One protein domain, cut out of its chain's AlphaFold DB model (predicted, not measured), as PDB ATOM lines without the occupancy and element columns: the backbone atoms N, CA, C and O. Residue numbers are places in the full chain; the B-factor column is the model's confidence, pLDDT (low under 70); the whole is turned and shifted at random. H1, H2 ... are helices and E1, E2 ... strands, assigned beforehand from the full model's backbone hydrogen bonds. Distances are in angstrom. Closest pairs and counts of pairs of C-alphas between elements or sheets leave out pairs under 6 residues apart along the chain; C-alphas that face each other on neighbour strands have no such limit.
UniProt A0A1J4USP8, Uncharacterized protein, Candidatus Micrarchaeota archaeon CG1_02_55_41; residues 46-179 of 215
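Overview. This is residues 46 to 179 of the 215 residues of an uncharacterized protein of Candidatus Micrarchaeota archaeon CG1_02_55_41 (UniProt A0A1J4USP8). An elongated domain has a small barrel of five strands, E1, E4, E5, E7 and E6, at one end and a head made of the hairpin E2 and E3 with helices H1 and H2 at the other. The long strand E1 joins the two: its first part pairs with E6, and its last part, past a bend of 122 degrees, pairs with E3 and E4. The ring is closed, but loosely between E5 and E7, and H3 and residues 124 to 137 lie at the barrel end. The printed part has 134 residues with three named helices and seven named strands, in the order E1, H1, E2, E3, H2, E4, H3, E5, E6, E7; its class is mixed, helices and strands, and the sheet is mixed. The whole is compact, with a radius of gyration of the C-alphas of 16.4 A, and spans 49 by 29 by 22 A.

Arrangement. E1, residues 46 to 65, bends at residue 60. H1, residues 71 to 76, is on the barrel's sheet, outside the barrel, at a height over the sheet of 8.5 A. E2, residues 83 to 88, and E3, residues 91 to 95, form a hairpin, with N 85 and O 93 2.9 A apart. H1 lies only just over E2 and E3, with 3 C-alphas on each; its closest C-alphas to E2 are those of Glu 76 and Thr 84, 6.2 A apart. E3 is antiparallel to E1, with N 62 and O 94 2.8 A apart. H2, residues 101 to 108, lies over E1 outside the barrel, across the strands, at 65 degrees to E1 on the local plane. H1 and H2 touch, their closest C-alphas, those of Leu 74 and Ala 107, 6.2 A apart. E4, residues 115 to 123, is antiparallel to E1, with N 63 and O 117 2.8 A apart. H3, residues 138 to 141, is on the sheet, over none of its strands. E5, residues 146 to 149, is antiparallel to E4, with N 118 and O 148 2.8 A apart. E6, residues 157 to 167, is antiparallel to E1, with N 49 and O 162 3.0 A apart. E7, residues 170 to 178, forms a hairpin with E6, with N 163 and O 175 2.9 A apart. E5 and E7 are parallel, with no N and O pair within hydrogen-bond range. Every O i to N i+4 pair is within range in H1 and H2; H3 is too short for one.

Along the chain. E1 begins at C-alpha 46, (-12.382, 37.203, 9.678), and is 27.5 A long. E4 is 23.6 A, E6 30.6 A and E7 23.7 A. E7 ends at C-alpha 178, (-20.823, 29.188, -5.122).

Size, cuts and confidence. The C-alphas farthest apart, those of Gly 77 and Asn 133, are 50.2 A apart. The printed part has no cut. The link from E4 to H3 is long, 14 residues, and in it residues 128 to 129 pair with 135 to 136, antiparallel. The mean pLDDT of the printed part is 91.0; residue 169 is under 70.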
ATOM      1  N   GLU A  46     -11.941  37.398  11.053       82.56
ATOM      2  CA  GLU A  46     -12.382  37.203   9.678       82.56
ATOM      3  C   GLU A  46     -11.779  35.900   9.170       82.56
ATOM      4  O   GLU A  46     -10.559  35.733   9.136       82.56
ATOM      5  N   GLY A  47     -12.649  34.965   8.804       83.19
ATOM      6  CA  GLY A  47     -12.269  33.643   8.335       83.19
ATOM      7  C   GLY A  47     -12.942  33.308   7.023       83.19
ATOM      8  O   GLY A  47     -14.064  33.741   6.754       83.19
ATOM      9  N   GLN A  48     -12.269  32.491   6.219       88.19
ATOM     10  CA  GLN A  48     -12.858  31.915   5.021       88.19
ATOM     11  C   GLN A  48     -12.527  30.432   4.920       88.19
ATOM     12  O   GLN A  48     -11.434  30.006   5.287       88.19
ATOM     13  N   GLY A  49     -13.457  29.652   4.384       88.00
ATOM     14  CA  GLY A  49     -13.263  28.227   4.174       88.00
ATOM     15  C   GLY A  49     -14.088  27.714   3.006       88.00
ATOM     16  O   GLY A  49     -15.144  28.254   2.682       88.00
ATOM     17  N   GLN A  50     -13.601  26.647   2.383       91.00
ATOM     18  CA  GLN A  50     -14.291  25.973   1.288       91.00
ATOM     19  C   GLN A  50     -14.894  24.670   1.785       91.00
ATOM     20  O   GLN A  50     -14.272  23.935   2.553       91.00
ATOM     21  N   THR A  51     -16.098  24.364   1.325       91.56
ATOM     22  CA  THR A  51     -16.761  23.100   1.634       91.56
ATOM     23  C   THR A  51     -17.747  22.733   0.536       91.56
ATOM     24  O   THR A  51     -18.052  23.538  -0.344       91.56
ATOM     25  N   THR A  52     -18.241  21.503   0.589       93.12
ATOM     26  CA  THR A  52     -19.342  21.047  -0.254       93.12
ATOM     27  C   THR A  52     -20.637  21.130   0.540       93.12
ATOM     28  O   THR A  52     -20.680  20.781   1.722       93.12
ATOM     29  N   ALA A  53     -21.701  21.574  -0.117       95.19
ATOM     30  CA  ALA A  53     -23.040  21.582   0.438       95.19
ATOM     31  C   ALA A  53     -24.039  21.050  -0.584       95.19
ATOM     32  O   ALA A  53     -23.846  21.193  -1.791       95.19
ATOM     33  N   LYS A  54     -25.122  20.461  -0.089       96.62
ATOM     34  CA  LYS A  54     -26.246  20.032  -0.912       96.62
ATOM     35  C   LYS A  54     -27.302  21.126  -0.959       96.62
ATOM     36  O   LYS A  54     -27.634  21.710   0.074       96.62
ATOM     37  N   ILE A  55     -27.874  21.381  -2.127       96.50
ATOM     38  CA  ILE A  55     -29.024  22.272  -2.260       96.50
ATOM     39  C   ILE A  55     -30.252  21.550  -1.709       96.50
ATOM     40  O   ILE A  55     -30.724  20.572  -2.281       96.50
ATOM     41  N   ALA A  56     -30.763  22.023  -0.577       95.69
ATOM     42  CA  ALA A  56     -31.917  21.421   0.079       95.69
ATOM     43  C   ALA A  56     -33.233  21.918  -0.516       95.69
ATOM     44  O   ALA A  56     -34.169  21.146  -0.694       95.69
ATOM     45  N   SER A  57     -33.306  23.221  -0.788       95.12
ATOM     46  CA  SER A  57     -34.480  23.856  -1.381       95.12
ATOM     47  C   SER A  57     -34.142  25.232  -1.934       95.12
ATOM     48  O   SER A  57     -33.255  25.910  -1.402       95.12
ATOM     49  N   PHE A  58     -34.920  25.703  -2.902       93.69
ATOM     50  CA  PHE A  58     -34.853  27.092  -3.359       93.69
ATOM     51  C   PHE A  58     -35.968  27.957  -2.783       93.69
ATOM     52  O   PHE A  58     -37.098  27.516  -2.583       93.69
ATOM     53  N   SER A  59     -35.654  29.230  -2.570       92.12
ATOM     54  CA  SER A  59     -36.675  30.260  -2.394       92.12
ATOM     55  C   SER A  59     -37.247  30.707  -3.749       92.12
ATOM     56  O   SER A  59     -36.756  30.341  -4.823       92.12
ATOM     57  N   SER A  60     -38.282  31.544  -3.690       92.00
ATOM     58  CA  SER A  60     -38.872  32.228  -4.847       92.00
ATOM     59  C   SER A  60     -38.123  33.510  -5.242       92.00
ATOM     60  O   SER A  60     -38.652  34.295  -6.031       92.00
ATOM     61  N   ASP A  61     -36.931  33.741  -4.684       93.56
ATOM     62  CA  ASP A  61     -36.147  34.958  -4.871       93.56
ATOM     63  C   ASP A  61     -34.908  34.708  -5.735       93.56
ATOM     64  O   ASP A  61     -34.083  33.821  -5.480       93.56
ATOM     65  N   TYR A  62     -34.762  35.557  -6.744       94.62
ATOM     66  CA  TYR A  62     -33.670  35.569  -7.698       94.62
ATOM     67  C   TYR A  62     -32.903  36.882  -7.579       94.62
ATOM     68  O   TYR A  62     -33.476  37.950  -7.342       94.62
ATOM     69  N   LEU A  63     -31.598  36.798  -7.794       95.19
ATOM     70  CA  LEU A  63     -30.739  37.941  -8.038       95.19
ATOM     71  C   LEU A  63     -30.249  37.839  -9.482       95.19
ATOM     72  O   LEU A  63     -29.682  36.823  -9.871       95.19
ATOM     73  N   VAL A  64     -30.513  38.864 -10.283       95.88
ATOM     74  CA  VAL A  64     -30.238  38.871 -11.719       95.88
ATOM     75  C   VAL A  64     -29.322  40.037 -12.042       95.88
ATOM     76  O   VAL A  64     -29.678  41.190 -11.806       95.88
ATOM     77  N   GLU A  65     -28.158  39.747 -12.603       96.19
ATOM     78  CA  GLU A  65     -27.250  40.750 -13.142       96.19
ATOM     79  C   GLU A  65     -27.456  40.873 -14.654       96.19
ATOM     80  O   GLU A  65     -27.394  39.887 -15.383       96.19
ATOM     81  N   CYS A  66     -27.744  42.082 -15.125       95.44
ATOM     82  CA  CYS A  66     -27.904  42.418 -16.533       95.44
ATOM     83  C   CYS A  66     -27.740  43.932 -16.718       95.44
ATOM     84  O   CYS A  66     -28.488  44.732 -16.159       95.44
ATOM     85  N   ASN A  67     -26.792  44.367 -17.542       94.25
ATOM     86  CA  ASN A  67     -26.498  45.793 -17.736       94.25
ATOM     87  C   ASN A  67     -27.430  46.512 -18.739       94.25
ATOM     88  O   ASN A  67     -27.220  47.692 -19.028       94.25
ATOM     89  N   ALA A  68     -28.465  45.842 -19.254       95.19
ATOM     90  CA  ALA A  68     -29.410  46.439 -20.191       95.19
ATOM     91  C   ALA A  68     -30.339  47.458 -19.504       95.19
ATOM     92  O   ALA A  68     -30.903  47.210 -18.436       95.19
ATOM     93  N   THR A  69     -30.562  48.607 -20.148       93.81
ATOM     94  CA  THR A  69     -31.361  49.718 -19.593       93.81
ATOM     95  C   THR A  69     -32.851  49.400 -19.456       93.81
ATOM     96  O   THR A  69     -33.550  50.049 -18.684       93.81
ATOM     97  N   ASN A  70     -33.351  48.418 -20.209       95.06
ATOM     98  CA  ASN A  70     -34.735  47.942 -20.184       95.06
ATOM     99  C   ASN A  70     -34.916  46.633 -19.389       95.06
ATOM    100  O   ASN A  70     -36.034  46.121 -19.347       95.06
ATOM    101  N   ALA A  71     -33.868  46.102 -18.741       96.44
ATOM    102  CA  ALA A  71     -33.908  44.793 -18.079       96.44
ATOM    103  C   ALA A  71     -35.026  44.679 -17.032       96.44
ATOM    104  O   ALA A  71     -35.738  43.682 -17.008       96.44
ATOM    105  N   LYS A  72     -35.252  45.724 -16.221       96.19
ATOM    106  CA  LYS A  72     -36.344  45.744 -15.231       96.19
ATOM    107  C   LYS A  72     -37.711  45.486 -15.870       96.19
ATOM    108  O   LYS A  72     -38.465  44.657 -15.382       96.19
ATOM    109  N   THR A  73     -38.018  46.185 -16.960       96.81
ATOM    110  CA  THR A  73     -39.302  46.044 -17.662       96.81
ATOM    111  C   THR A  73     -39.433  44.681 -18.338       96.81
ATOM    112  O   THR A  73     -40.524  44.124 -18.359       96.81
ATOM    113  N   LEU A  74     -38.336  44.127 -18.864       96.94
ATOM    114  CA  LEU A  74     -38.324  42.773 -19.426       96.94
ATOM    115  C   LEU A  74     -38.609  41.718 -18.347       96.94
ATOM    116  O   LEU A  74     -39.457  40.856 -18.550       96.94
ATOM    117  N   LEU A  75     -37.960  41.833 -17.184       97.06
ATOM    118  CA  LEU A  75     -38.147  40.947 -16.032       97.06
ATOM    119  C   LEU A  75     -39.583  40.975 -15.491       97.06
ATOM    120  O   LEU A  75     -40.147  39.926 -15.207       97.06
ATOM    121  N   GLU A  76     -40.196  42.158 -15.409       96.44
ATOM    122  CA  GLU A  76     -41.605  42.319 -15.014       96.44
ATOM    123  C   GLU A  76     -42.585  41.642 -15.990       96.44
ATOM    124  O   GLU A  76     -43.724  41.364 -15.621       96.44
ATOM    125  N   GLY A  77     -42.153  41.378 -17.228       95.88
ATOM    126  CA  GLY A  77     -42.929  40.667 -18.242       95.88
ATOM    127  C   GLY A  77     -42.772  39.144 -18.217       95.88
ATOM    128  O   GLY A  77     -43.480  38.461 -18.958       95.88
ATOM    129  N   VAL A  78     -41.866  38.599 -17.401       96.62
ATOM    130  CA  VAL A  78     -41.631  37.151 -17.311       96.62
ATOM    131  C   VAL A  78     -42.774  36.481 -16.552       96.62
ATOM    132  O   VAL A  78     -43.149  36.895 -15.455       96.62
ATOM    133  N   GLU A  79     -43.321  35.399 -17.109       95.12
ATOM    134  CA  GLU A  79     -44.371  34.630 -16.442       95.12
ATOM    135  C   GLU A  79     -43.897  34.111 -15.073       95.12
ATOM    136  O   GLU A  79     -42.793  33.591 -14.917       95.12
ATOM    137  N   GLY A  80     -44.751  34.265 -14.059       92.81
ATOM    138  CA  GLY A  80     -44.459  33.833 -12.693       92.81
ATOM    139  C   GLY A  80     -43.640  34.827 -11.867       92.81
ATOM    140  O   GLY A  80     -43.575  34.646 -10.648       92.81
ATOM    141  N   VAL A  81     -43.083  35.886 -12.472       95.56
ATOM    142  CA  VAL A  81     -42.496  37.021 -11.743       95.56
ATOM    143  C   VAL A  81     -43.612  37.886 -11.165       95.56
ATOM    144  O   VAL A  81     -44.517  38.324 -11.868       95.56
ATOM    145  N   GLY A  82     -43.562  38.116  -9.852       93.12
ATOM    146  CA  GLY A  82     -44.513  38.977  -9.150       93.12
ATOM    147  C   GLY A  82     -43.956  40.366  -8.864       93.12
ATOM    148  O   GLY A  82     -44.693  41.349  -8.918       93.12
ATOM    149  N   LEU A  83     -42.664  40.455  -8.539       94.44
ATOM    150  CA  LEU A  83     -42.000  41.703  -8.169       94.44
ATOM    151  C   LEU A  83     -40.592  41.767  -8.757       94.44
ATOM    152  O   LEU A  83     -39.895  40.759  -8.856       94.44
ATOM    153  N   THR A  84     -40.159  42.974  -9.119       96.50
ATOM    154  CA  THR A  84     -38.786  43.248  -9.554       96.50
ATOM    155  C   THR A  84     -38.319  44.600  -9.024       96.50
ATOM    156  O   THR A  84     -38.974  45.628  -9.219       96.50
ATOM    157  N   PHE A  85     -37.152  44.616  -8.384       94.69
ATOM    158  CA  PHE A  85     -36.527  45.813  -7.827       94.69
ATOM    159  C   PHE A  85     -35.087  45.939  -8.308       94.69
ATOM    160  O   PHE A  85     -34.372  44.950  -8.423       94.69
ATOM    161  N   THR A  86     -34.639  47.167  -8.549       95.12
ATOM    162  CA  THR A  86     -33.224  47.445  -8.812       95.12
ATOM    163  C   THR A  86     -32.491  47.550  -7.480       95.12
ATOM    164  O   THR A  86     -32.805  48.425  -6.676       95.12
ATOM    165  N   VAL A  87     -31.532  46.654  -7.252       93.12
ATOM    166  CA  VAL A  87     -30.677  46.639  -6.055       93.12
ATOM    167  C   VAL A  87     -29.477  47.559  -6.263       93.12
ATOM    168  O   VAL A  87     -29.135  48.356  -5.394       93.12
ATOM    169  N   ALA A  88     -28.868  47.479  -7.446       92.62
ATOM    170  CA  ALA A  88     -27.767  48.326  -7.883       92.62
ATOM    171  C   ALA A  88     -27.811  48.488  -9.410       92.62
ATOM    172  O   ALA A  88     -28.640  47.879 -10.088       92.62
ATOM    173  N   SER A  89     -26.931  49.321  -9.968       92.12
ATOM    174  CA  SER A  89     -26.826  49.471 -11.423       92.12
ATOM    175  C   SER A  89     -26.541  48.118 -12.074       92.12
ATOM    176  O   SER A  89     -25.493  47.533 -11.827       92.12
ATOM    177  N   GLY A  90     -27.470  47.642 -12.905       92.31
ATOM    178  CA  GLY A  90     -27.365  46.345 -13.571       92.31
ATOM    179  C   GLY A  90     -27.645  45.132 -12.680       92.31
ATOM    180  O   GLY A  90     -27.450  44.020 -13.142       92.31
ATOM    181  N   LEU A  91     -28.117  45.318 -11.441       95.81
ATOM    182  CA  LEU A  91     -28.430  44.236 -10.508       95.81
ATOM    183  C   LEU A  91     -29.878  44.342 -10.024       95.81
ATOM    184  O   LEU A  91     -30.288  45.361  -9.457       95.81
ATOM    185  N   TYR A  92     -30.643  43.273 -10.208       96.06
ATOM    186  CA  TYR A  92     -32.076  43.225  -9.940       96.06
ATOM    187  C   TYR A  92     -32.422  42.090  -8.982       96.06
ATOM    188  O   TYR A  92     -31.944  40.972  -9.130       96.06
ATOM    189  N   SER A  93     -33.292  42.370  -8.017       95.75
ATOM    190  CA  SER A  93     -33.953  41.351  -7.206       95.75
ATOM    191  C   SER A  93     -35.309  41.053  -7.829       95.75
ATOM    192  O   SER A  93     -36.087  41.974  -8.087       95.75
ATOM    193  N   VAL A  94     -35.572  39.779  -8.100       95.94
ATOM    194  CA  VAL A  94     -36.792  39.296  -8.749       95.94
ATOM    195  C   VAL A  94     -37.439  38.267  -7.831       95.94
ATOM    196  O   VAL A  94     -36.802  37.284  -7.471       95.94
ATOM    197  N   THR A  95     -38.704  38.468  -7.471       95.31
ATOM    198  CA  THR A  95     -39.465  37.537  -6.626       95.31
ATOM    199  C   THR A  95     -40.647  36.987  -7.411       95.31
ATOM    200  O   THR A  95     -41.431  37.753  -7.983       95.31
ATOM    201  N   GLY A  96     -40.817  35.667  -7.419       91.56
ATOM    202  CA  GLY A  96     -41.897  35.013  -8.155       91.56
ATOM    203  C   GLY A  96     -42.120  33.565  -7.737       91.56
ATOM    204  O   GLY A  96     -41.182  32.778  -7.708       91.56
ATOM    205  N   GLN A  97     -43.368  33.194  -7.433       85.56
ATOM    206  CA  GLN A  97     -43.689  31.832  -6.973       85.56
ATOM    207  C   GLN A  97     -43.495  30.764  -8.059       85.56
ATOM    208  O   GLN A  97     -43.230  29.617  -7.723       85.56
ATOM    209  N   ASN A  98     -43.595  31.145  -9.336       84.75
ATOM    210  CA  ASN A  98     -43.471  30.239 -10.484       84.75
ATOM    211  C   ASN A  98     -42.499  30.770 -11.547       84.75
ATOM    212  O   ASN A  98     -42.526  30.317 -12.689       84.75
ATOM    213  N   ALA A  99     -41.678  31.764 -11.201       90.19
ATOM    214  CA  ALA A  99     -40.627  32.212 -12.100       90.19
ATOM    215  C   ALA A  99     -39.618  31.070 -12.295       90.19
ATOM    216  O   ALA A  99     -39.344  30.309 -11.368       90.19
ATOM    217  N   SER A 100     -39.060  30.942 -13.497       92.88
ATOM    218  CA  SER A 100     -37.984  29.986 -13.769       92.88
ATOM    219  C   SER A 100     -36.741  30.716 -14.256       92.88
ATOM    220  O   SER A 100     -36.839  31.693 -15.001       92.88
ATOM    221  N   SER A 101     -35.561  30.219 -13.884       94.06
ATOM    222  CA  SER A 101     -34.280  30.776 -14.341       94.06
ATOM    223  C   SER A 101     -34.177  30.779 -15.859       94.06
ATOM    224  O   SER A 101     -33.641  31.712 -16.441       94.06
ATOM    225  N   ARG A 102     -34.753  29.761 -16.508       95.00
ATOM    226  CA  ARG A 102     -34.801  29.667 -17.964       95.00
ATOM    227  C   ARG A 102     -35.645  30.777 -18.587       95.00
ATOM    228  O   ARG A 102     -35.162  31.436 -19.496       95.00
ATOM    229  N   ALA A 103     -36.851  31.025 -18.080       95.19
ATOM    230  CA  ALA A 103     -37.701  32.098 -18.599       95.19
ATOM    231  C   ALA A 103     -37.080  33.488 -18.359       95.19
ATOM    232  O   ALA A 103     -37.144  34.353 -19.229       95.19
ATOM    233  N   ILE A 104     -36.427  33.683 -17.207       96.25
ATOM    234  CA  ILE A 104     -35.667  34.906 -16.904       96.25
ATOM    235  C   ILE A 104     -34.510  35.086 -17.895       96.25
ATOM    236  O   ILE A 104     -34.330  36.177 -18.433       96.25
ATOM    237  N   TYR A 105     -33.743  34.024 -18.154       96.50
ATOM    238  CA  TYR A 105     -32.636  34.043 -19.108       96.50
ATOM    239  C   TYR A 105     -33.125  34.380 -20.516       96.50
ATOM    240  O   TYR A 105     -32.617  35.308 -21.137       96.50
ATOM    241  N   GLU A 106     -34.146  33.672 -21.000       96.12
ATOM    242  CA  GLU A 106     -34.710  33.855 -22.340       96.12
ATOM    243  C   GLU A 106     -35.247  35.280 -22.552       96.12
ATOM    244  O   GLU A 106     -35.077  35.839 -23.631       96.12
ATOM    245  N   ALA A 107     -35.817  35.915 -21.522       96.56
ATOM    246  CA  ALA A 107     -36.291  37.296 -21.610       96.56
ATOM    247  C   ALA A 107     -35.167  38.346 -21.719       96.56
ATOM    248  O   ALA A 107     -35.418  39.467 -22.168       96.56
ATOM    249  N   LEU A 108     -33.947  38.010 -21.292       96.94
ATOM    250  CA  LEU A 108     -32.815  38.939 -21.205       96.94
ATOM    251  C   LEU A 108     -31.690  38.655 -22.209       96.94
ATOM    252  O   LEU A 108     -30.932  39.573 -22.516       96.94
ATOM    253  N   ALA A 109     -31.590  37.430 -22.730       95.25
ATOM    254  CA  ALA A 109     -30.461  36.955 -23.536       95.25
ATOM    255  C   ALA A 109     -30.189  37.782 -24.807       95.25
ATOM    256  O   ALA A 109     -29.043  37.891 -25.233       95.25
ATOM    257  N   ASP A 110     -31.215  38.407 -25.392       96.62
ATOM    258  CA  ASP A 110     -31.058  39.271 -26.572       96.62
ATOM    259  C   ASP A 110     -30.497  40.670 -26.237       96.62
ATOM    260  O   ASP A 110     -30.144  41.435 -27.137       96.62
ATOM    261  N   TYR A 111     -30.427  41.033 -24.951       96.50
ATOM    262  CA  TYR A 111     -30.075  42.380 -24.484       96.50
ATOM    263  C   TYR A 111     -28.791  42.420 -23.652       96.50
ATOM    264  O   TYR A 111     -28.130  43.459 -23.595       96.50
ATOM    265  N   CYS A 112     -28.453  41.322 -22.981       95.56
ATOM    266  CA  CYS A 112     -27.264  41.173 -22.149       95.56
ATOM    267  C   CYS A 112     -26.902  39.685 -22.015       95.56
ATOM    268  O   CYS A 112     -27.657  38.817 -22.442       95.56
ATOM    269  N   GLU A 113     -25.764  39.391 -21.387       94.25
ATOM    270  CA  GLU A 113     -25.434  38.053 -20.887       94.25
ATOM    271  C   GLU A 113     -25.852  37.994 -19.408       94.25
ATOM    272  O   GLU A 113     -25.113  38.497 -18.557       94.25
ATOM    273  N   PRO A 114     -27.071  37.516 -19.079       93.94
ATOM    274  CA  PRO A 114     -27.594  37.631 -17.728       93.94
ATOM    275  C   PRO A 114     -26.961  36.598 -16.795       93.94
ATOM    276  O   PRO A 114     -26.941  35.403 -17.096       93.94
ATOM    277  N   TRP A 115     -26.538  37.040 -15.612       95.06
ATOM    278  CA  TRP A 115     -26.134  36.138 -14.536       95.06
ATOM    279  C   TRP A 115     -27.300  35.997 -13.576       95.06
ATOM    280  O   TRP A 115     -27.798  36.983 -13.034       95.06
ATOM    281  N   ILE A 116     -27.780  34.771 -13.398       94.75
ATOM    282  CA  ILE A 116     -28.970  34.491 -12.599       94.75
ATOM    283  C   ILE A 116     -28.536  33.670 -11.404       94.75
ATOM    284  O   ILE A 116     -28.006  32.572 -11.562       94.75
ATOM    285  N   TYR A 117     -28.828  34.181 -10.220       94.19
ATOM    286  CA  TYR A 117     -28.626  33.493  -8.962       94.19
ATOM    287  C   TYR A 117     -29.959  33.280  -8.264       94.19
ATOM    288  O   TYR A 117     -30.865  34.110  -8.351       94.19
ATOM    289  N   ARG A 118     -30.073  32.182  -7.528       92.50
ATOM    290  CA  ARG A 118     -31.232  31.855  -6.699       92.50
ATOM    291  C   ARG A 118     -30.814  31.794  -5.252       92.50
ATOM    292  O   ARG A 118     -29.779  31.209  -4.935       92.50
ATOM    293  N   ASN A 119     -31.633  32.365  -4.379       91.44
ATOM    294  CA  ASN A 119     -31.422  32.167  -2.958       91.44
ATOM    295  C   ASN A 119     -31.801  30.723  -2.593       91.44
ATOM    296  O   ASN A 119     -32.933  30.284  -2.834       91.44
ATOM    297  N   ALA A 120     -30.831  29.992  -2.056       93.94
ATOM    298  CA  ALA A 120     -30.925  28.573  -1.761       93.94
ATOM    299  C   ALA A 120     -30.666  28.307  -0.280       93.94
ATOM    300  O   ALA A 120     -29.808  28.927   0.354       93.94
ATOM    301  N   LYS A 121     -31.390  27.324   0.253       94.31
ATOM    302  CA  LYS A 121     -31.064  26.710   1.532       94.31
ATOM    303  C   LYS A 121     -30.091  25.566   1.285       94.31
ATOM    304  O   LYS A 121     -30.389  24.660   0.506       94.31
ATOM    305  N   LEU A 122     -28.960  25.607   1.975       95.12
ATOM    306  CA  LEU A 122     -27.903  24.613   1.843       95.12
ATOM    307  C   LEU A 122     -27.865  23.676   3.052       95.12
ATOM    308  O   LEU A 122     -28.098  24.087   4.190       95.12
ATOM    309  N   GLU A 123     -27.553  22.413   2.787       95.56
ATOM    310  CA  GLU A 123     -27.323  21.362   3.771       95.56
ATOM    311  C   GLU A 123     -25.849  20.952   3.757       95.56
ATOM    312  O   GLU A 123     -25.343  20.380   2.790       95.56
ATOM    313  N   TYR A 124     -25.161  21.237   4.857       94.19
ATOM    314  CA  TYR A 124     -23.765  20.884   5.077       94.19
ATOM    315  C   TYR A 124     -23.683  19.585   5.885       94.19
ATOM    316  O   TYR A 124     -24.277  19.467   6.960       94.19
ATOM    317  N   ALA A 125     -22.929  18.605   5.385       88.44
ATOM    318  CA  ALA A 125     -22.765  17.309   6.051       88.44
ATOM    319  C   ALA A 125     -21.763  17.351   7.219       88.44
ATOM    320  O   ALA A 125     -21.831  16.530   8.134       88.44
ATOM    321  N   SER A 126     -20.829  18.303   7.196       89.81
ATOM    322  CA  SER A 126     -19.746  18.424   8.170       89.81
ATOM    323  C   SER A 126     -19.543  19.864   8.622       89.81
ATOM    324  O   SER A 126     -20.052  20.815   8.027       89.81
ATOM    325  N   SER A 127     -18.788  20.024   9.706       89.88
ATOM    326  CA  SER A 127     -18.256  21.321  10.103       89.88
ATOM    327  C   SER A 127     -17.259  21.863   9.077       89.88
ATOM    328  O   SER A 127     -16.667  21.097   8.316       89.88
ATOM    329  N   LEU A 128     -17.056  23.178   9.100       89.19
ATOM    330  CA  LEU A 128     -16.066  23.887   8.299       89.19
ATOM    331  C   LEU A 128     -14.993  24.480   9.206       89.19
ATOM    332  O   LEU A 128     -15.302  25.246  10.115       89.19
ATOM    333  N   GLU A 129     -13.737  24.149   8.946       87.81
ATOM    334  CA  GLU A 129     -12.591  24.823   9.553       87.81
ATOM    335  C   GLU A 129     -12.302  26.113   8.775       87.81
ATOM    336  O   GLU A 129     -12.133  26.084   7.558       87.81
ATOM    337  N   LEU A 130     -12.298  27.249   9.474       82.50
ATOM    338  CA  LEU A 130     -11.985  28.562   8.897       82.50
ATOM    339  C   LEU A 130     -10.531  28.959   9.148       82.50
ATOM    340  O   LEU A 130      -9.937  29.684   8.356       82.50
ATOM    341  N   ASP A 131      -9.969  28.491  10.261       79.06
ATOM    342  CA  ASP A 131      -8.554  28.573  10.600       79.06
ATOM    343  C   ASP A 131      -8.189  27.452  11.598       79.06
ATOM    344  O   ASP A 131      -8.996  26.565  11.881       79.06
ATOM    345  N   ALA A 132      -6.972  27.489  12.151       76.81
ATOM    346  CA  ALA A 132      -6.481  26.470  13.082       76.81
ATOM    347  C   ALA A 132      -7.258  26.378  14.414       76.81
ATOM    348  O   ALA A 132      -7.125  25.378  15.116       76.81
ATOM    349  N   ASN A 133      -8.026  27.405  14.785       78.00
ATOM    350  CA  ASN A 133      -8.702  27.500  16.081       78.00
ATOM    351  C   ASN A 133     -10.226  27.677  15.962       78.00
ATOM    352  O   ASN A 133     -10.925  27.646  16.976       78.00
ATOM    353  N   THR A 134     -10.742  27.856  14.746       80.06
ATOM    354  CA  THR A 134     -12.120  28.254  14.477       80.06
ATOM    355  C   THR A 134     -12.775  27.254  13.547       80.06
ATOM    356  O   THR A 134     -12.512  27.196  12.345       80.06
ATOM    357  N   THR A 135     -13.700  26.493  14.117       87.50
ATOM    358  CA  THR A 135     -14.521  25.529  13.393       87.50
ATOM    359  C   THR A 135     -15.982  25.933  13.506       87.50
ATOM    360  O   THR A 135     -16.529  26.026  14.607       87.50
ATOM    361  N   LEU A 136     -16.642  26.128  12.367       85.06
ATOM    362  CA  LEU A 136     -18.082  26.288  12.322       85.06
ATOM    363  C   LEU A 136     -18.788  24.939  12.249       85.06
ATOM    364  O   LEU A 136     -18.553  24.167  11.319       85.06
ATOM    365  N   PRO A 137     -19.713  24.650  13.173       88.75
ATOM    366  CA  PRO A 137     -20.497  23.432  13.103       88.75
ATOM    367  C   PRO A 137     -21.557  23.517  11.994       88.75
ATOM    368  O   PRO A 137     -22.114  24.583  11.722       88.75
ATOM    369  N   ALA A 138     -21.902  22.368  11.407       89.12
ATOM    370  CA  ALA A 138     -22.864  22.266  10.303       89.12
ATOM    371  C   ALA A 138     -24.219  22.939  10.595       89.12
ATOM    372  O   ALA A 138     -24.806  23.566   9.720       89.12
ATOM    373  N   TYR A 139     -24.706  22.876  11.841       85.56
ATOM    374  CA  TYR A 139     -25.983  23.497  12.205       85.56
ATOM    375  C   TYR A 139     -25.969  25.030  12.099       85.56
ATOM    376  O   TYR A 139     -27.034  25.605  11.893       85.56
ATOM    377  N   VAL A 140     -24.804  25.680  12.233       87.12
ATOM    378  CA  VAL A 140     -24.641  27.126  11.998       87.12
ATOM    379  C   VAL A 140     -24.590  27.397  10.500       87.12
ATOM    380  O   VAL A 140     -25.301  28.276  10.023       87.12
ATOM    381  N   LEU A 141     -23.816  26.603   9.751       88.94
ATOM    382  CA  LEU A 141     -23.700  26.726   8.293       88.94
ATOM    383  C   LEU A 141     -25.067  26.598   7.595       88.94
ATOM    384  O   LEU A 141     -25.382  27.386   6.710       88.94
ATOM    385  N   ASN A 142     -25.921  25.682   8.062       89.38
ATOM    386  CA  ASN A 142     -27.277  25.456   7.539       89.38
ATOM    387  C   ASN A 142     -28.247  26.644   7.738       89.38
ATOM    388  O   ASN A 142     -29.371  26.598   7.235       89.38
ATOM    389  N   GLN A 143     -27.868  27.671   8.509       88.62
ATOM    390  CA  GLN A 143     -28.659  28.897   8.695       88.62
ATOM    391  C   GLN A 143     -28.175  30.051   7.810       88.62
ATOM    392  O   GLN A 143     -28.812  31.105   7.787       88.62
ATOM    393  N   LEU A 144     -27.044  29.888   7.119       86.75
ATOM    394  CA  LEU A 144     -26.462  30.954   6.318       86.75
ATOM    395  C   LEU A 144     -27.229  31.110   4.999       86.75
ATOM    396  O   LEU A 144     -27.484  30.111   4.322       86.75
ATOM    397  N   PRO A 145     -27.588  32.344   4.604       84.62
ATOM    398  CA  PRO A 145     -28.155  32.582   3.287       84.62
ATOM    399  C   PRO A 145     -27.087  32.341   2.216       84.62
ATOM    400  O   PRO A 145     -25.935  32.748   2.376       84.62
ATOM    401  N   ALA A 146     -27.481  31.722   1.106       90.62
ATOM    402  CA  ALA A 146     -26.602  31.489  -0.030       90.62
ATOM    403  C   ALA A 146     -27.303  31.861  -1.336       90.62
ATOM    404  O   ALA A 146     -28.494  31.598  -1.504       90.62
ATOM    405  N   TYR A 147     -26.547  32.451  -2.259       89.44
ATOM    406  CA  TYR A 147     -26.955  32.620  -3.649       89.44
ATOM    407  C   TYR A 147     -26.110  31.691  -4.515       89.44
ATOM    408  O   TYR A 147     -24.881  31.737  -4.467       89.44
ATOM    409  N   VAL A 148     -26.784  30.840  -5.279       93.50
ATOM    410  CA  VAL A 148     -26.168  29.832  -6.155       93.50
ATOM    411  C   VAL A 148     -26.675  30.030  -7.577       93.50
ATOM    412  O   VAL A 148     -27.700  30.688  -7.775       93.50
ATOM    413  N   GLY A 149     -25.974  29.487  -8.568       92.06
ATOM    414  CA  GLY A 149     -26.353  29.566  -9.971       92.06
ATOM    415  C   GLY A 149     -27.806  29.145 -10.201       92.06
ATOM    416  O   GLY A 149     -28.296  28.156  -9.657       92.06
ATOM    417  N   GLY A 150     -28.529  29.915 -11.010       91.19
ATOM    418  CA  GLY A 150     -29.968  29.738 -11.182       91.19
ATOM    419  C   GLY A 150     -30.365  28.429 -11.864       91.19
ATOM    420  O   GLY A 150     -31.533  28.053 -11.794       91.19
ATOM    421  N   PHE A 151     -29.429  27.742 -12.513       92.25
ATOM    422  CA  PHE A 151     -29.688  26.521 -13.276       92.25
ATOM    423  C   PHE A 151     -29.478  25.225 -12.483       92.25
ATOM    424  O   PHE A 151     -29.728  24.161 -13.037       92.25
ATOM    425  N   HIS A 152     -29.073  25.312 -11.214       93.62
ATOM    426  CA  HIS A 152     -29.038  24.154 -10.321       93.62
ATOM    427  C   HIS A 152     -30.442  23.652  -9.968       93.62
ATOM    428  O   HIS A 152     -31.422  24.411  -9.960       93.62
ATOM    429  N   GLU A 153     -30.517  22.378  -9.604       93.81
ATOM    430  CA  GLU A 153     -31.708  21.686  -9.129       93.81
ATOM    431  C   GLU A 153     -31.622  21.357  -7.628       93.81
ATOM    432  O   GLU A 153     -30.563  21.376  -6.994       93.81
ATOM    433  N   GLU A 154     -32.781  21.102  -7.011       94.56
ATOM    434  CA  GLU A 154     -32.808  20.637  -5.625       94.56
ATOM    435  C   GLU A 154     -32.159  19.259  -5.547       94.56
ATOM    436  O   GLU A 154     -32.539  18.323  -6.248       94.56
ATOM    437  N   GLY A 155     -31.199  19.126  -4.645       95.50
ATOM    438  CA  GLY A 155     -30.430  17.912  -4.464       95.50
ATOM    439  C   GLY A 155     -29.019  17.951  -5.036       95.50
ATOM    440  O   GLY A 155     -28.244  17.070  -4.661       95.50
ATOM    441  N   ASP A 156     -28.675  18.958  -5.843       95.31
ATOM    442  CA  ASP A 156     -27.324  19.121  -6.382       95.31
ATOM    443  C   ASP A 156     -26.302  19.368  -5.267       95.31
ATOM    444  O   ASP A 156     -26.574  20.053  -4.274       95.31
ATOM    445  N   GLU A 157     -25.109  18.798  -5.430       95.00
ATOM    446  CA  GLU A 157     -23.959  19.070  -4.572       95.00
ATOM    447  C   GLU A 157     -23.081  20.140  -5.213       95.00
ATOM    448  O   GLU A 157     -22.583  19.972  -6.324       95.00
ATOM    449  N   ILE A 158     -22.850  21.226  -4.482       93.44
ATOM    450  CA  ILE A 158     -22.077  22.373  -4.952       93.44
ATOM    451  C   ILE A 158     -20.905  22.658  -4.023       93.44
ATOM    452  O   ILE A 158     -20.968  22.447  -2.808       93.44
ATOM    453  N   LYS A 159     -19.819  23.179  -4.597       92.44
ATOM    454  CA  LYS A 159     -18.702  23.724  -3.824       92.44
ATOM    455  C   LYS A 159     -18.974  25.184  -3.519       92.44
ATOM    456  O   LYS A 159     -19.234  25.979  -4.420       92.44
ATOM    457  N   VAL A 160     -18.867  25.541  -2.250       91.62
ATOM    458  CA  VAL A 160     -19.093  26.904  -1.781       91.62
ATOM    459  C   VAL A 160     -17.884  27.418  -1.027       91.62
ATOM    460  O   VAL A 160     -17.181  26.672  -0.342       91.62
ATOM    461  N   ASN A 161     -17.666  28.721  -1.147       90.19
ATOM    462  CA  ASN A 161     -16.774  29.465  -0.280       90.19
ATOM    463  C   ASN A 161     -17.618  30.200   0.764       90.19
ATOM    464  O   ASN A 161     -18.578  30.893   0.420       90.19
ATOM    465  N   VAL A 162     -17.263  30.038   2.034       90.19
ATOM    466  CA  VAL A 162     -17.946  30.649   3.174       90.19
ATOM    467  C   VAL A 162     -17.001  31.671   3.786       90.19
ATOM    468  O   VAL A 162     -15.926  31.304   4.252       90.19
ATOM    469  N   LEU A 163     -17.401  32.940   3.785       88.56
ATOM    470  CA  LEU A 163     -16.676  34.048   4.404       88.56
ATOM    471  C   LEU A 163     -17.452  34.521   5.623       88.56
ATOM    472  O   LEU A 163     -18.665  34.722   5.542       88.56
ATOM    473  N   ILE A 164     -16.772  34.685   6.753       87.50
ATOM    474  CA  ILE A 164     -17.425  34.952   8.035       87.50
ATOM    475  C   ILE A 164     -16.637  35.993   8.798       87.50
ATOM    476  O   ILE A 164     -15.422  35.887   8.933       87.50
ATOM    477  N   GLN A 165     -17.363  36.962   9.336       85.19
ATOM    478  CA  GLN A 165     -16.854  37.935  10.278       85.19
ATOM    479  C   GLN A 165     -17.509  37.671  11.629       85.19
ATOM    480  O   GLN A 165     -18.740  37.632  11.749       85.19
ATOM    481  N   VAL A 166     -16.680  37.466  12.641       77.94
ATOM    482  CA  VAL A 166     -17.077  37.249  14.025       77.94
ATOM    483  C   VAL A 166     -16.578  38.430  14.839       77.94
ATOM    484  O   VAL A 166     -15.382  38.688  14.862       77.94
ATOM    485  N   THR A 167     -17.486  39.106  15.534       80.25
ATOM    486  CA  THR A 167     -17.169  40.165  16.496       80.25
ATOM    487  C   THR A 167     -17.736  39.749  17.835       80.25
ATOM    488  O   THR A 167     -18.870  39.282  17.934       80.25
ATOM    489  N   ASP A 168     -16.922  39.851  18.875       80.19
ATOM    490  CA  ASP A 168     -17.286  39.454  20.231       80.19
ATOM    491  C   ASP A 168     -17.837  38.023  20.384       80.19
ATOM    492  O   ASP A 168     -18.706  37.742  21.211       80.19
ATOM    493  N   GLY A 169     -17.323  37.089  19.578       69.44
ATOM    494  CA  GLY A 169     -17.772  35.694  19.572       69.44
ATOM    495  C   GLY A 169     -19.138  35.471  18.910       69.44
ATOM    496  O   GLY A 169     -19.670  34.363  18.980       69.44
ATOM    497  N   GLN A 170     -19.709  36.489  18.257       71.50
ATOM    498  CA  GLN A 170     -20.929  36.384  17.457       71.50
ATOM    499  C   GLN A 170     -20.623  36.564  15.972       71.50
ATOM    500  O   GLN A 170     -19.873  37.457  15.592       71.50
ATOM    501  N   VAL A 171     -21.237  35.739  15.120       76.44
ATOM    502  CA  VAL A 171     -21.197  35.937  13.665       76.44
ATOM    503  C   VAL A 171     -21.971  37.213  13.335       76.44
ATOM    504  O   VAL A 171     -23.196  37.242  13.457       76.44
ATOM    505  N   VAL A 172     -21.259  38.264  12.934       83.44
ATOM    506  CA  VAL A 172     -21.845  39.557  12.545       83.44
ATOM    507  C   VAL A 172     -22.035  39.675  11.038       83.44
ATOM    508  O   VAL A 172     -22.915  40.403  10.580       83.44
ATOM    509  N   ASN A 173     -21.252  38.931  10.256       83.00
ATOM    510  CA  ASN A 173     -21.429  38.821   8.817       83.00
ATOM    511  C   ASN A 173     -21.113  37.400   8.362       83.00
ATOM    512  O   ASN A 173     -20.161  36.788   8.839       83.00
ATOM    513  N   ALA A 174     -21.904  36.883   7.430       84.44
ATOM    514  CA  ALA A 174     -21.625  35.625   6.768       84.44
ATOM    515  C   ALA A 174     -22.081  35.720   5.319       84.44
ATOM    516  O   ALA A 174     -23.196  36.166   5.040       84.44
ATOM    517  N   GLN A 175     -21.214  35.299   4.411       85.69
ATOM    518  CA  GLN A 175     -21.489  35.279   2.987       85.69
ATOM    519  C   GLN A 175     -21.101  33.918   2.437       85.69
ATOM    520  O   GLN A 175     -20.012  33.412   2.707       85.69
ATOM    521  N   VAL A 176     -22.013  33.329   1.676       87.81
ATOM    522  CA  VAL A 176     -21.803  32.049   1.013       87.81
ATOM    523  C   VAL A 176     -21.962  32.276  -0.474       87.81
ATOM    524  O   VAL A 176     -23.023  32.711  -0.928       87.81
ATOM    525  N   PHE A 177     -20.910  31.960  -1.217       84.25
ATOM    526  CA  PHE A 177     -20.906  32.052  -2.669       84.25
ATOM    527  C   PHE A 177     -20.522  30.707  -3.254       84.25
ATOM    528  O   PHE A 177     -19.585  30.055  -2.788       84.25
ATOM    529  N   GLU A 178     -21.244  30.303  -4.291       86.69
ATOM    530  CA  GLU A 178     -20.823  29.188  -5.122       86.69
ATOM    531  C   GLU A 178     -19.463  29.497  -5.756       86.69
ATOM    532  O   GLU A 178     -19.221  30.599  -6.256       86.69
ATOM    533  N   MET A 179     -18.557  28.523  -5.715       76.19
ATOM    534  CA  MET A 179     -17.305  28.634  -6.444       76.19
ATOM    535  C   MET A 179     -17.571  28.322  -7.915       76.19
ATOM    536  O   MET A 179     -18.155  27.275  -8.189       76.19
TER     537      MET A 179